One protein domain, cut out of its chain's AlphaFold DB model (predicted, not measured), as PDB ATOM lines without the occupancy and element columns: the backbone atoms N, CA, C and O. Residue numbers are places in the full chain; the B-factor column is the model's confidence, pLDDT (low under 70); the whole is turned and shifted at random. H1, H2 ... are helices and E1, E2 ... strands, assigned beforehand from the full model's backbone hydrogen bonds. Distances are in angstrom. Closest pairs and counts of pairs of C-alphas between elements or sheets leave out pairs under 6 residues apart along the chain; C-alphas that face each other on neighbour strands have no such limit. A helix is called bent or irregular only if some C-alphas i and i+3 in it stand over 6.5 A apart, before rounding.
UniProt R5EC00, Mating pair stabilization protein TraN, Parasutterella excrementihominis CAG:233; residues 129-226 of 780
ATOM      1  N   THR A 129     108.176 -62.249  60.694       73.88
ATOM      2  CA  THR A 129     108.376 -60.962  60.014       73.88
ATOM      3  C   THR A 129     107.261 -60.576  59.037       73.88
ATOM      4  O   THR A 129     107.148 -59.404  58.693       73.88
ATOM      5  N   CYS A 130     106.450 -61.533  58.582       75.44
ATOM      6  CA  CYS A 130     105.355 -61.328  57.625       75.44
ATOM      7  C   CYS A 130     103.963 -61.485  58.261       75.44
ATOM      8  O   CYS A 130     102.966 -61.284  57.573       75.44
ATOM      9  N   SER A 131     103.895 -61.823  59.554       74.94
ATOM     10  CA  SER A 131     102.659 -62.081  60.314       74.94
ATOM     11  C   SER A 131     101.572 -61.026  60.092       74.94
ATOM     12  O   SER A 131     100.450 -61.372  59.752       74.94
ATOM     13  N   SER A 132     101.907 -59.733  60.129       76.25
ATOM     14  CA  SER A 132     100.933 -58.646  59.926       76.25
ATOM     15  C   SER A 132     100.222 -58.656  58.567       76.25
ATOM     16  O   SER A 132      99.145 -58.077  58.448       76.25
ATOM     17  N   PHE A 133     100.829 -59.256  57.540       76.62
ATOM     18  CA  PHE A 133     100.232 -59.403  56.210       76.62
ATOM     19  C   PHE A 133      99.635 -60.791  55.996       76.62
ATOM     20  O   PHE A 133      98.631 -60.910  55.304       76.62
ATOM     21  N   LEU A 134     100.234 -61.823  56.595       71.75
ATOM     22  CA  LEU A 134      99.725 -63.191  56.519       71.75
ATOM     23  C   LEU A 134      98.413 -63.365  57.298       71.75
ATOM     24  O   LEU A 134      97.535 -64.096  56.856       71.75
ATOM     25  N   ASP A 135      98.269 -62.646  58.410       74.31
ATOM     26  CA  ASP A 135      97.073 -62.660  59.256       74.31
ATOM     27  C   ASP A 135      95.998 -61.663  58.773       74.31
ATOM     28  O   ASP A 135      94.957 -61.511  59.416       74.31
ATOM     29  N   ASN A 136      96.247 -60.939  57.674       70.44
ATOM     30  CA  ASN A 136      95.298 -59.978  57.125       70.44
ATOM     31  C   ASN A 136      94.443 -60.637  56.024       70.44
ATOM     32  O   ASN A 136      94.973 -60.900  54.941       70.44
ATOM     33  N   PRO A 137      93.130 -60.848  56.244       63.84
ATOM     34  CA  PRO A 137      92.251 -61.498  55.266       63.84
ATOM     35  C   PRO A 137      92.058 -60.671  53.986       63.84
ATOM     36  O   PRO A 137      91.653 -61.209  52.959       63.84
ATOM     37  N   ASP A 138      92.379 -59.376  54.030       68.81
ATOM     38  CA  ASP A 138      92.313 -58.479  52.879       68.81
ATOM     39  C   ASP A 138      93.591 -58.526  52.022       68.81
ATOM     40  O   ASP A 138      93.664 -57.852  50.995       68.81
ATOM     41  N   CYS A 139      94.611 -59.289  52.429       67.81
ATOM     42  CA  CYS A 139      95.888 -59.406  51.731       67.81
ATOM     43  C   CYS A 139      96.127 -60.829  51.206       67.81
ATOM     44  O   CYS A 139      95.840 -61.828  51.863       67.81
ATOM     45  N   TYR A 140      96.739 -60.927  50.026       72.06
ATOM     46  CA  TYR A 140      97.241 -62.183  49.470       72.06
ATOM     47  C   TYR A 140      98.678 -62.022  48.961       72.06
ATOM     48  O   TYR A 140      99.143 -60.910  48.693       72.06
ATOM     49  N   ILE A 141      99.401 -63.140  48.840       76.69
ATOM     50  CA  ILE A 141     100.765 -63.164  48.291       76.69
ATOM     51  C   ILE A 141     100.667 -62.975  46.773       76.69
ATOM     52  O   ILE A 141     100.174 -63.850  46.061       76.69
ATOM     53  N   ALA A 142     101.105 -61.817  46.282       73.12
ATOM     54  CA  ALA A 142     101.104 -61.468  44.863       73.12
ATOM     55  C   ALA A 142     102.327 -62.028  44.129       73.12
ATOM     56  O   ALA A 142     102.226 -62.418  42.968       73.12
ATOM     57  N   GLU A 143     103.471 -62.087  44.811       75.38
ATOM     58  CA  GLU A 143     104.719 -62.611  44.266       75.38
ATOM     59  C   GLU A 143     105.537 -63.277  45.374       75.38
ATOM     60  O   GLU A 143     105.585 -62.796  46.509       75.38
ATOM     61  N   GLU A 144     106.202 -64.377  45.034       81.25
ATOM     62  CA  GLU A 144     107.152 -65.063  45.901       81.25
ATOM     63  C   GLU A 144     108.480 -65.200  45.160       81.25
ATOM     64  O   GLU A 144     108.548 -65.784  44.078       81.25
ATOM     65  N   LYS A 145     109.552 -64.682  45.762       85.25
ATOM     66  CA  LYS A 145     110.889 -64.711  45.180       85.25
ATOM     67  C   LYS A 145     111.872 -65.370  46.125       85.25
ATOM     68  O   LYS A 145     112.020 -64.977  47.278       85.25
ATOM     69  N   CYS A 146     112.601 -66.355  45.624       84.50
ATOM     70  CA  CYS A 146     113.693 -66.935  46.383       84.50
ATOM     71  C   CYS A 146     114.891 -65.973  46.430       84.50
ATOM     72  O   CYS A 146     115.377 -65.544  45.385       84.50
ATOM     73  N   ILE A 147     115.371 -65.643  47.631       88.19
ATOM     74  CA  ILE A 147     116.564 -64.800  47.831       88.19
ATOM     75  C   ILE A 147     117.793 -65.646  48.184       88.19
ATOM     76  O   ILE A 147     118.914 -65.280  47.847       88.19
ATOM     77  N   GLU A 148     117.595 -66.789  48.845       85.75
ATOM     78  CA  GLU A 148     118.658 -67.765  49.109       85.75
ATOM     79  C   GLU A 148     118.305 -69.082  48.430       85.75
ATOM     80  O   GLU A 148     117.418 -69.788  48.903       85.75
ATOM     81  N   GLY A 149     118.983 -69.370  47.318       78.81
ATOM     82  CA  GLY A 149     118.703 -70.496  46.425       78.81
ATOM     83  C   GLY A 149     118.989 -71.894  46.999       78.81
ATOM     84  O   GLY A 149     119.151 -72.058  48.213       78.81
ATOM     85  N   PRO A 150     119.047 -72.914  46.124       77.06
ATOM     86  CA  PRO A 150     119.129 -74.308  46.534       77.06
ATOM     87  C   PRO A 150     120.469 -74.625  47.199       77.06
ATOM     88  O   PRO A 150     121.531 -74.378  46.633       77.06
ATOM     89  N   GLU A 151     120.425 -75.205  48.396       72.94
ATOM     90  CA  GLU A 151     121.627 -75.595  49.138       72.94
ATOM     91  C   GLU A 151     121.314 -76.729  50.128       72.94
ATOM     92  O   GLU A 151     120.215 -76.806  50.688       72.94
ATOM     93  N   THR A 152     122.300 -77.591  50.389       76.06
ATOM     94  CA  THR A 152     122.266 -78.553  51.501       76.06
ATOM     95  C   THR A 152     122.967 -77.959  52.721       76.06
ATOM     96  O   THR A 152     124.169 -77.711  52.673       76.06
ATOM     97  N   ARG A 153     122.252 -77.780  53.838       78.75
ATOM     98  CA  ARG A 153     122.821 -77.303  55.110       78.75
ATOM     99  C   ARG A 153     122.790 -78.396  56.168       78.75
ATOM    100  O   ARG A 153     121.833 -79.158  56.267       78.75
ATOM    101  N   ILE A 154     123.836 -78.445  56.989       72.19
ATOM    102  CA  ILE A 154     123.885 -79.335  58.150       72.19
ATOM    103  C   ILE A 154     123.179 -78.647  59.315       72.19
ATOM    104  O   ILE A 154     123.678 -77.658  59.851       72.19
ATOM    105  N   ILE A 155     122.025 -79.174  59.720       67.88
ATOM    106  CA  ILE A 155     121.262 -78.680  60.870       67.88
ATOM    107  C   ILE A 155     121.280 -79.770  61.932       67.88
ATOM    108  O   ILE A 155     120.785 -80.868  61.704       67.88
ATOM    109  N   ASN A 156     121.881 -79.476  63.089       59.53
ATOM    110  CA  ASN A 156     122.000 -80.419  64.210       59.53
ATOM    111  C   ASN A 156     122.591 -81.790  63.811       59.53
ATOM    112  O   ASN A 156     122.185 -82.822  64.334       59.53
ATOM    113  N   GLY A 157     123.545 -81.804  62.874       54.50
ATOM    114  CA  GLY A 157     124.213 -83.027  62.407       54.50
ATOM    115  C   GLY A 157     123.506 -83.768  61.267       54.50
ATOM    116  O   GLY A 157     124.047 -84.753  60.777       54.50
ATOM    117  N   VAL A 158     122.351 -83.283  60.799       46.28
ATOM    118  CA  VAL A 158     121.601 -83.872  59.680       46.28
ATOM    119  C   VAL A 158     121.737 -82.992  58.439       46.28
ATOM    120  O   VAL A 158     121.564 -81.775  58.513       46.28
ATOM    121  N   ALA A 159     122.044 -83.601  57.292       54.34
ATOM    122  CA  ALA A 159     122.071 -82.910  56.009       54.34
ATOM    123  C   ALA A 159     120.642 -82.657  55.512       54.34
ATOM    124  O   ALA A 159     119.903 -83.595  55.221       54.34
ATOM    125  N   VAL A 160     120.259 -81.386  55.420       65.94
ATOM    126  CA  VAL A 160     118.937 -80.949  54.965       65.94
ATOM    127  C   VAL A 160     119.110 -80.166  53.675       65.94
ATOM    128  O   VAL A 160     119.780 -79.137  53.665       65.94
ATOM    129  N   TYR A 161     118.502 -80.639  52.593       72.00
ATOM    130  CA  TYR A 161     118.429 -79.905  51.333       72.00
ATOM    131  C   TYR A 161     117.142 -79.081  51.280       72.00
ATOM    132  O   TYR A 161     116.065 -79.583  51.610       72.00
ATOM    133  N   LYS A 162     117.248 -77.821  50.854       68.44
ATOM    134  CA  LYS A 162     116.100 -76.995  50.471       68.44
ATOM    135  C   LYS A 162     116.392 -76.317  49.148       68.44
ATOM    136  O   LYS A 162     117.501 -75.835  48.947       68.44
ATOM    137  N   GLU A 163     115.368 -76.208  48.309       69.62
ATOM    138  CA  GLU A 163     115.454 -75.445  47.059       69.62
ATOM    139  C   GLU A 163     115.507 -73.932  47.288       69.62
ATOM    140  O   GLU A 163     115.996 -73.187  46.444       69.62
ATOM    141  N   CYS A 164     115.018 -73.478  48.445       81.19
ATOM    142  CA  CYS A 164     115.085 -72.088  48.852       81.19
ATOM    143  C   CYS A 164     115.153 -71.965  50.380       81.19
ATOM    144  O   CYS A 164     114.252 -72.417  51.092       81.19
ATOM    145  N   TRP A 165     116.213 -71.344  50.892       83.00
ATOM    146  CA  TRP A 165     116.428 -71.123  52.325       83.00
ATOM    147  C   TRP A 165     115.777 -69.849  52.851       83.00
ATOM    148  O   TRP A 165     115.467 -69.772  54.041       83.00
ATOM    149  N   LYS A 166     115.528 -68.877  51.970       82.75
ATOM    150  CA  LYS A 166     114.917 -67.595  52.312       82.75
ATOM    151  C   LYS A 166     114.123 -67.046  51.140       82.75
ATOM    152  O   LYS A 166     114.638 -66.959  50.028       82.75
ATOM    153  N   LYS A 167     112.890 -66.634  51.420       83.25
ATOM    154  CA  LYS A 167     111.946 -66.095  50.443       83.25
ATOM    155  C   LYS A 167     111.617 -64.640  50.767       83.25
ATOM    156  O   LYS A 167     111.545 -64.263  51.934       83.25
ATOM    157  N   GLU A 168     111.426 -63.848  49.724       84.12
ATOM    158  CA  GLU A 168     110.782 -62.540  49.743       84.12
ATOM    159  C   GLU A 168     109.338 -62.723  49.284       84.12
ATOM    160  O   GLU A 168     109.098 -63.395  48.281       84.12
ATOM    161  N   LEU A 169     108.388 -62.144  50.015       83.00
ATOM    162  CA  LEU A 169     106.966 -62.197  49.682       83.00
ATOM    163  C   LEU A 169     106.470 -60.776  49.420       83.00
ATOM    164  O   LEU A 169     106.576 -59.917  50.298       83.00
ATOM    165  N   ALA A 170     105.912 -60.537  48.236       80.06
ATOM    166  CA  ALA A 170     105.179 -59.315  47.934       80.06
ATOM    167  C   ALA A 170     103.691 -59.546  48.210       80.06
ATOM    168  O   ALA A 170     103.099 -60.497  47.699       80.06
ATOM    169  N   PHE A 171     103.078 -58.669  49.002       75.19
ATOM    170  CA  PHE A 171     101.661 -58.750  49.349       75.19
ATOM    171  C   PHE A 171     100.860 -57.707  48.575       75.19
ATOM    172  O   PHE A 171     101.220 -56.530  48.562       75.19
ATOM    173  N   ALA A 172      99.753 -58.134  47.970       75.44
ATOM    174  CA  ALA A 172      98.727 -57.238  47.455       75.44
ATOM    175  C   ALA A 172      97.544 -57.255  48.421       75.44
ATOM    176  O   ALA A 172      97.009 -58.317  48.736       75.44
ATOM    177  N   CYS A 173      97.150 -56.075  48.890       71.00
ATOM    178  CA  CYS A 173      96.042 -55.909  49.823       71.00
ATOM    179  C   CYS A 173      94.910 -55.133  49.158       71.00
ATOM    180  O   CYS A 173      95.163 -54.167  48.432       71.00
ATOM    181  N   ALA A 174      93.668 -55.528  49.427       64.56
ATOM    182  CA  ALA A 174      92.503 -54.766  49.023       64.56
ATOM    183  C   ALA A 174      92.587 -53.359  49.632       64.56
ATOM    184  O   ALA A 174      92.784 -53.183  50.836       64.56
ATOM    185  N   ALA A 175      92.456 -52.330  48.793       58.41
ATOM    186  CA  ALA A 175      92.288 -50.973  49.291       58.41
ATOM    187  C   ALA A 175      90.989 -50.904  50.115       58.41
ATOM    188  O   ALA A 175      89.993 -51.531  49.751       58.41
ATOM    189  N   LEU A 176      90.977 -50.127  51.204       48.19
ATOM    190  CA  LEU A 176      89.750 -49.827  51.950       48.19
ATOM    191  C   LEU A 176      88.684 -49.292  50.974       48.19
ATOM    192  O   LEU A 176      88.800 -48.165  50.495       48.19
ATOM    193  N   GLY A 177      87.671 -50.113  50.672       53.91
ATOM    194  CA  GLY A 177      86.618 -49.803  49.696       53.91
ATOM    195  C   GLY A 177      86.726 -50.487  48.324       53.91
ATOM    196  O   GLY A 177      86.039 -50.050  47.405       53.91
ATOM    197  N   ALA A 178      87.546 -51.534  48.164       49.31
ATOM    198  CA  ALA A 178      87.587 -52.350  46.945       49.31
ATOM    199  C   ALA A 178      86.193 -52.900  46.560       49.31
ATOM    200  O   ALA A 178      85.371 -53.205  47.428       49.31
ATOM    201  N   SER A 179      85.920 -52.952  45.251       53.19
ATOM    202  CA  SER A 179      84.600 -53.107  44.626       53.19
ATOM    203  C   SER A 179      83.750 -54.222  45.252       53.19
ATOM    204  O   SER A 179      84.021 -55.409  45.117       53.19
ATOM    205  N   ASN A 180      82.646 -53.847  45.907       61.94
ATOM    206  CA  ASN A 180      81.632 -54.806  46.351       61.94
ATOM    207  C   ASN A 180      80.505 -54.920  45.315       61.94
ATOM    208  O   ASN A 180      79.336 -54.651  45.599       61.94
ATOM    209  N   SER A 181      80.861 -55.289  44.083       69.56
ATOM    210  CA  SER A 181      79.912 -55.488  42.976       69.56
ATOM    211  C   SER A 181      78.831 -56.526  43.327       69.56
ATOM    212  O   SER A 181      77.654 -56.348  43.002       69.56
ATOM    213  N   CYS A 182      79.178 -57.536  44.131       72.44
ATOM    214  CA  CYS A 182      78.222 -58.488  44.705       72.44
ATOM    215  C   CYS A 182      77.207 -57.829  45.669       72.44
ATOM    216  O   CYS A 182      76.025 -58.180  45.642       72.44
ATOM    217  N   GLN A 183      77.604 -56.848  46.495       73.69
ATOM    218  CA  GLN A 183      76.657 -56.067  47.312       73.69
ATOM    219  C   GLN A 183      75.765 -55.170  46.467       73.69
ATOM    220  O   GLN A 183      74.611 -54.974  46.845       73.69
ATOM    221  N   ILE A 184      76.250 -54.639  45.339       77.00
ATOM    222  CA  ILE A 184      75.409 -53.856  44.425       77.00
ATOM    223  C   ILE A 184      74.240 -54.732  43.956       77.00
ATOM    224  O   ILE A 184      73.085 -54.341  44.131       77.00
ATOM    225  N   LEU A 185      74.516 -55.952  43.487       76.81
ATOM    226  CA  LEU A 185      73.488 -56.913  43.063       76.81
ATOM    227  C   LEU A 185      72.545 -57.306  44.216       76.81
ATOM    228  O   LEU A 185      71.322 -57.273  44.052       76.81
ATOM    229  N   ALA A 186      73.080 -57.593  45.407       77.62
ATOM    230  CA  ALA A 186      72.266 -57.914  46.583       77.62
ATOM    231  C   ALA A 186      71.356 -56.743  47.011       77.62
ATOM    232  O   ALA A 186      70.185 -56.946  47.336       77.62
ATOM    233  N   SER A 187      71.854 -55.503  46.960       76.12
ATOM    234  CA  SER A 187      71.093 -54.292  47.311       76.12
ATOM    235  C   SER A 187      69.957 -53.987  46.328       76.12
ATOM    236  O   SER A 187      68.965 -53.360  46.700       76.12
ATOM    237  N   LYS A 188      70.071 -54.466  45.083       79.56
ATOM    238  CA  LYS A 188      69.046 -54.362  44.034       79.56
ATOM    239  C   LYS A 188      68.044 -55.521  44.052       79.56
ATOM    240  O   LYS A 188      67.186 -55.596  43.179       79.56
ATOM    241  N   GLY A 189      68.113 -56.390  45.063       78.69
ATOM    242  CA  GLY A 189      67.157 -57.476  45.277       78.69
ATOM    243  C   GLY A 189      67.483 -58.772  44.533       78.69
ATOM    244  O   GLY A 189      66.671 -59.699  44.566       78.69
ATOM    245  N   CYS A 190      68.652 -58.871  43.894       82.44
ATOM    246  CA  CYS A 190      69.089 -60.106  43.255       82.44
ATOM    247  C   CYS A 190      69.444 -61.176  44.297       82.44
ATOM    248  O   CYS A 190      70.029 -60.880  45.339       82.44
ATOM    249  N   GLN A 191      69.115 -62.433  44.005       81.88
ATOM    250  CA  GLN A 191      69.356 -63.574  44.891       81.88
ATOM    251  C   GLN A 191      70.587 -64.365  44.439       81.88
ATOM    252  O   GLN A 191      70.700 -64.642  43.249       81.88
ATOM    253  N   PRO A 192      71.502 -64.765  45.334       82.69
ATOM    254  CA  PRO A 192      72.661 -65.560  44.943       82.69
ATOM    255  C   PRO A 192      72.259 -66.949  44.418       82.69
ATOM    256  O   PRO A 192      71.343 -67.580  44.945       82.69
ATOM    257  N   ILE A 193      72.975 -67.440  43.405       79.69
ATOM    258  CA  ILE A 193      72.845 -68.788  42.842       79.69
ATOM    259  C   ILE A 193      74.171 -69.526  43.016       79.69
ATOM    260  O   ILE A 193      75.211 -69.060  42.552       79.69
ATOM    261  N   GLY A 194      74.108 -70.717  43.608       76.31
ATOM    262  CA  GLY A 194      75.276 -71.570  43.807       76.31
ATOM    263  C   GLY A 194      76.177 -71.110  44.953       76.31
ATOM    264  O   GLY A 194      75.901 -70.136  45.658       76.31
ATOM    265  N   GLU A 195      77.246 -71.870  45.156       77.75
ATOM    266  CA  GLU A 195      78.254 -71.573  46.168       77.75
ATOM    267  C   GLU A 195      79.223 -70.494  45.672       77.75
ATOM    268  O   GLU A 195      79.409 -70.301  44.469       77.75
ATOM    269  N   LYS A 196      79.822 -69.759  46.613       81.38
ATOM    270  CA  LYS A 196      80.854 -68.770  46.299       81.38
ATOM    271  C   LYS A 196      82.075 -69.491  45.738       81.38
ATOM    272  O   LYS A 196      82.574 -70.420  46.369       81.38
ATOM    273  N   VAL A 197      82.566 -69.042  44.590       80.81
ATOM    274  CA  VAL A 197      83.796 -69.564  43.992       80.81
ATOM    275  C   VAL A 197      84.944 -68.709  44.489       80.81
ATOM    276  O   VAL A 197      84.952 -67.502  44.271       80.81
ATOM    277  N   CYS A 198      85.894 -69.324  45.187       79.69
ATOM    278  CA  CYS A 198      87.067 -68.600  45.640       79.69
ATOM    279  C   CYS A 198      88.041 -68.394  44.480       79.69
ATOM    280  O   CYS A 198      88.551 -69.361  43.923       79.69
ATOM    281  N   GLU A 199      88.291 -67.140  44.123       73.94
ATOM    282  CA  GLU A 199      89.223 -66.774  43.053       73.94
ATOM    283  C   GLU A 199      90.630 -66.546  43.595       73.94
ATOM    284  O   GLU A 199      91.616 -66.847  42.922       73.94
ATOM    285  N   ARG A 200      90.733 -66.039  44.831       68.94
ATOM    286  CA  ARG A 200      92.001 -65.861  45.539       68.94
ATOM    287  C   ARG A 200      91.850 -66.258  46.995       68.94
ATOM    288  O   ARG A 200      91.009 -65.724  47.719       68.94
ATOM    289  N   VAL A 201      92.711 -67.171  47.419       70.88
ATOM    290  CA  VAL A 201      92.851 -67.565  48.818       70.88
ATOM    291  C   VAL A 201      93.817 -66.582  49.482       70.88
ATOM    292  O   VAL A 201      94.911 -66.336  48.974       70.88
ATOM    293  N   GLY A 202      93.367 -65.974  50.574       59.47
ATOM    294  CA  GLY A 202      94.159 -65.132  51.455       59.47
ATOM    295  C   GLY A 202      95.243 -65.935  52.159       59.47
ATOM    296  O   GLY A 202      95.250 -67.168  52.174       59.47
ATOM    297  N   ALA A 203      96.198 -65.222  52.735       58.53
ATOM    298  CA  ALA A 203      97.377 -65.839  53.328       58.53
ATOM    299  C   ALA A 203      97.091 -66.729  54.560       58.53
ATOM    300  O   ALA A 203      97.894 -67.606  54.877       58.53
ATOM    301  N   ASP A 204      95.938 -66.556  55.204       60.66
ATOM    302  CA  ASP A 204      95.434 -67.370  56.316       60.66
ATOM    303  C   ASP A 204      94.635 -68.609  55.857       60.66
ATOM    304  O   ASP A 204      94.120 -69.370  56.677       60.66
ATOM    305  N   GLY A 205      94.514 -68.820  54.543       61.50
ATOM    306  CA  GLY A 205      93.693 -69.877  53.955       61.50
ATOM    307  C   GLY A 205      92.210 -69.516  53.819       61.50
ATOM    308  O   GLY A 205      91.432 -70.338  53.330       61.50
ATOM    309  N   SER A 206      91.796 -68.312  54.226       68.56
ATOM    310  CA  SER A 206      90.443 -67.807  53.985       68.56
ATOM    311  C   SER A 206      90.293 -67.311  52.545       68.56
ATOM    312  O   SER A 206      91.268 -67.140  51.822       68.56
ATOM    313  N   CYS A 207      89.065 -67.112  52.070       68.19
ATOM    314  CA  CYS A 207      88.860 -66.610  50.716       68.19
ATOM    315  C   CYS A 207      88.894 -65.075  50.686       68.19
ATOM    316  O   CYS A 207      87.923 -64.441  51.101       68.19
ATOM    317  N   ALA A 208      89.983 -64.499  50.169       65.62
ATOM    318  CA  ALA A 208      90.186 -63.051  50.077       65.62
ATOM    319  C   ALA A 208      89.419 -62.424  48.898       65.62
ATOM    320  O   ALA A 208      88.940 -61.297  48.991       65.62
ATOM    321  N   GLN A 209      89.249 -63.163  47.797       70.12
ATOM    322  CA  GLN A 209      88.438 -62.740  46.652       70.12
ATOM    323  C   GLN A 209      87.577 -63.898  46.167       70.12
ATOM    324  O   GLN A 209      88.077 -65.000  45.941       70.12
ATOM    325  N   TYR A 210      86.286 -63.641  45.979       73.50
ATOM    326  CA  TYR A 210      85.341 -64.632  45.487       73.50
ATOM    327  C   TYR A 210      84.436 -64.042  44.414       73.50
ATOM    328  O   TYR A 210      84.075 -62.866  44.475       73.50
ATOM    329  N   SER A 211      83.996 -64.891  43.494       77.50
ATOM    330  CA  SER A 211      82.879 -64.603  42.605       77.50
ATOM    331  C   SER A 211      81.636 -65.383  43.022       77.50
ATOM    332  O   SER A 211      81.688 -66.455  43.634       77.50
ATOM    333  N   GLN A 212      80.471 -64.805  42.737       81.31
ATOM    334  CA  GLN A 212      79.178 -65.405  43.034       81.31
ATOM    335  C   GLN A 212      78.178 -65.013  41.953       81.31
ATOM    336  O   GLN A 212      78.049 -63.838  41.611       81.31
ATOM    337  N   LYS A 213      77.448 -65.995  41.419       81.56
ATOM    338  CA  LYS A 213      76.379 -65.729  40.453       81.56
ATOM    339  C   LYS A 213      75.131 -65.242  41.182       81.56
ATOM    340  O   LYS A 213      74.827 -65.705  42.278       81.56
ATOM    341  N   PHE A 214      74.384 -64.336  40.557       80.25
ATOM    342  CA  PHE A 214      73.126 -63.813  41.087       80.25
ATOM    343  C   PHE A 214      71.997 -63.956  40.066       80.25
ATOM    344  O   PHE A 214      72.185 -63.763  38.868       80.25
ATOM    345  N   HIS A 215      70.803 -64.272  40.560       79.00
ATOM    346  CA  HIS A 215      69.548 -64.227  39.834       79.00
ATOM    347  C   HIS A 215      68.825 -62.921  40.148       79.00
ATOM    348  O   HIS A 215      68.391 -62.701  41.281       79.00
ATOM    349  N   CYS A 216      68.659 -62.070  39.145       73.81
ATOM    350  CA  CYS A 216      67.888 -60.839  39.255       73.81
ATOM    351  C   CYS A 216      66.550 -61.006  38.525       73.81
ATOM    352  O   CYS A 216      66.515 -61.509  37.402       73.81
ATOM    353  N   VAL A 217      65.444 -60.586  39.146       70.56
ATOM    354  CA  VAL A 217      64.097 -60.657  38.555       70.56
ATOM    355  C   VAL A 217      63.458 -59.277  38.627       70.56
ATOM    356  O   VAL A 217      63.479 -58.651  39.683       70.56
ATOM    357  N   ASN A 218      62.854 -58.820  37.524       64.25
ATOM    358  CA  ASN A 218      62.201 -57.508  37.412       64.25
ATOM    359  C   ASN A 218      63.125 -56.309  37.703       64.25
ATOM    360  O   ASN A 218      62.664 -55.281  38.197       64.25
ATOM    361  N   THR A 219      64.418 -56.436  37.408       59.97
ATOM    362  CA  THR A 219      65.387 -55.339  37.495       59.97
ATOM    363  C   THR A 219      65.775 -54.881  36.092       59.97
ATOM    364  O   THR A 219      65.964 -55.715  35.204       59.97
ATOM    365  N   ASP A 220      65.942 -53.572  35.900       64.19
ATOM    366  CA  ASP A 220      66.657 -53.034  34.736       64.19
ATOM    367  C   ASP A 220      68.116 -53.544  34.722       64.19
ATOM    368  O   ASP A 220      68.596 -54.013  35.763       64.19
ATOM    369  N   PRO A 221      68.832 -53.493  33.579       64.19
ATOM    370  CA  PRO A 221      70.241 -53.881  33.511       64.19
ATOM    371  C   PRO A 221      71.065 -53.186  34.605       64.19
ATOM    372  O   PRO A 221      71.055 -51.961  34.717       64.19
ATOM    373  N   ILE A 222      71.736 -53.979  35.444       69.12
ATOM    374  CA  ILE A 222      72.555 -53.476  36.552       69.12
ATOM    375  C   ILE A 222      73.999 -53.411  36.060       69.12
ATOM    376  O   ILE A 222      74.625 -54.447  35.851       69.12
ATOM    377  N   GLU A 223      74.506 -52.197  35.867       66.75
ATOM    378  CA  GLU A 223      75.888 -51.941  35.454       66.75
ATOM    379  C   GLU A 223      76.794 -51.720  36.673       66.75
ATOM    380  O   GLU A 223      76.378 -51.145  37.685       66.75
ATOM    381  N   GLY A 224      78.041 -52.170  36.573       66.75
ATOM    382  CA  GLY A 224      79.083 -51.943  37.567       66.75
ATOM    383  C   GLY A 224      80.401 -52.578  37.136       66.75
ATOM    384  O   GLY A 224      80.401 -53.519  36.341       66.75
ATOM    385  N   ASP A 225      81.507 -52.068  37.678       59.31
ATOM    386  CA  ASP A 225      82.819 -52.693  37.517       59.31
ATOM    387  C   ASP A 225      82.734 -54.146  38.020       59.31
ATOM    388  O   ASP A 225      82.162 -54.418  39.081       59.31
ATOM    389  N   ASP A 226      83.227 -55.086  37.214       64.12
ATOM    390  CA  ASP A 226      83.204 -56.531  37.479       64.12
ATOM    391  C   ASP A 226      81.804 -57.201  37.498       64.12
ATOM    392  O   ASP A 226      81.664 -58.333  37.969       64.12
TER     393      ASP A 226
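What this domain is: This is residues 129 to 226 of the 780 residues of the protein "Mating pair stabilization protein TraN" of Parasutterella excrementihominis CAG:233 (UniProt R5EC00). Three two-stranded ribbons follow one another along a long, thin rod: the hairpin E2 and E3 at one end, the pair E1 and E4 in the middle, and the hairpin E5 and E6 toward the other end. The short helix H1 lies near the E1 and E4 ribbon, H2 lies beside E6, and residues 216 to 226 turn at the far end and fold back on the side of H2. The printed part has 98 residues, with two named helices and six named strands in the order H1 E1 E2 E3 E4 H2 E5 E6; each of the three sheets is antiparallel, and the class is mixed, helices and strands. The whole is extended, with a radius of gyration of the C-alphas of 20.7 A and spans of 71 by 26 by 18 A.

Where its parts are: Find C-alpha 129 at (108.376, -60.962, 60.014), where H1, residues 129 to 134, begins; it is irregular, with C-alphas 129 and 132 7.8 A apart. E1, residues 139 to 148, is 24.4 A long and bends by 59 degrees at residue 142. Then come E2, residues 151 to 155, and E3, residues 158 to 162. E4, residues 166 to 173, runs 22.3 A to C-alpha 173 at (96.042, -55.909, 49.823). After H2, residues 181 to 187, look for E5, residues 191 to 201, 24.2 A long with a bend of 74 degrees at residue 194. E6, residues 207 to 215, runs 22.3 A and ends at (69.548, -64.227, 39.834).

How they stand to each other: Look first at H1: its closest C-alpha to E1 is that of Phe 133, 6.2 A from that of Cys 139. E1 and E4 are antiparallel at 160 degrees, with N 142 and O 170 at 2.8 A. E1 runs on into E2 across a break of 2 residues, at 89 degrees. In the hairpin E2 and E3, antiparallel at 147 degrees, find N 153 and O 160 at 2.8 A. H2 comes closest to E6 at the C-alphas of Cys 182 and Gln 212, 7.2 A. In the hairpin E5 and E6, antiparallel at 158 degrees, N 197 and O 211 are at 2.9 A. The closest C-alphas of E1 and E5 are those of Tyr 140 and Val 201, 7.0 A, while E4 and E5 are apart. Every O i to N i+4 pair is within hydrogen-bond range in H2, and 1 of 2 in H1.

The domain as a whole: The two farthest C-alphas, of Gly 157 and Asn 218, are 71.6 A apart. Residues 154 to 159 stand free. The printed part has no cut; the link from E4 to H2 is short, and the other links are tight. Mean pLDDT of the printed part is 71.9; among the stretches under 70 are residues 155 to 160, 174 to 181, 202 to 208 and 218 to 226.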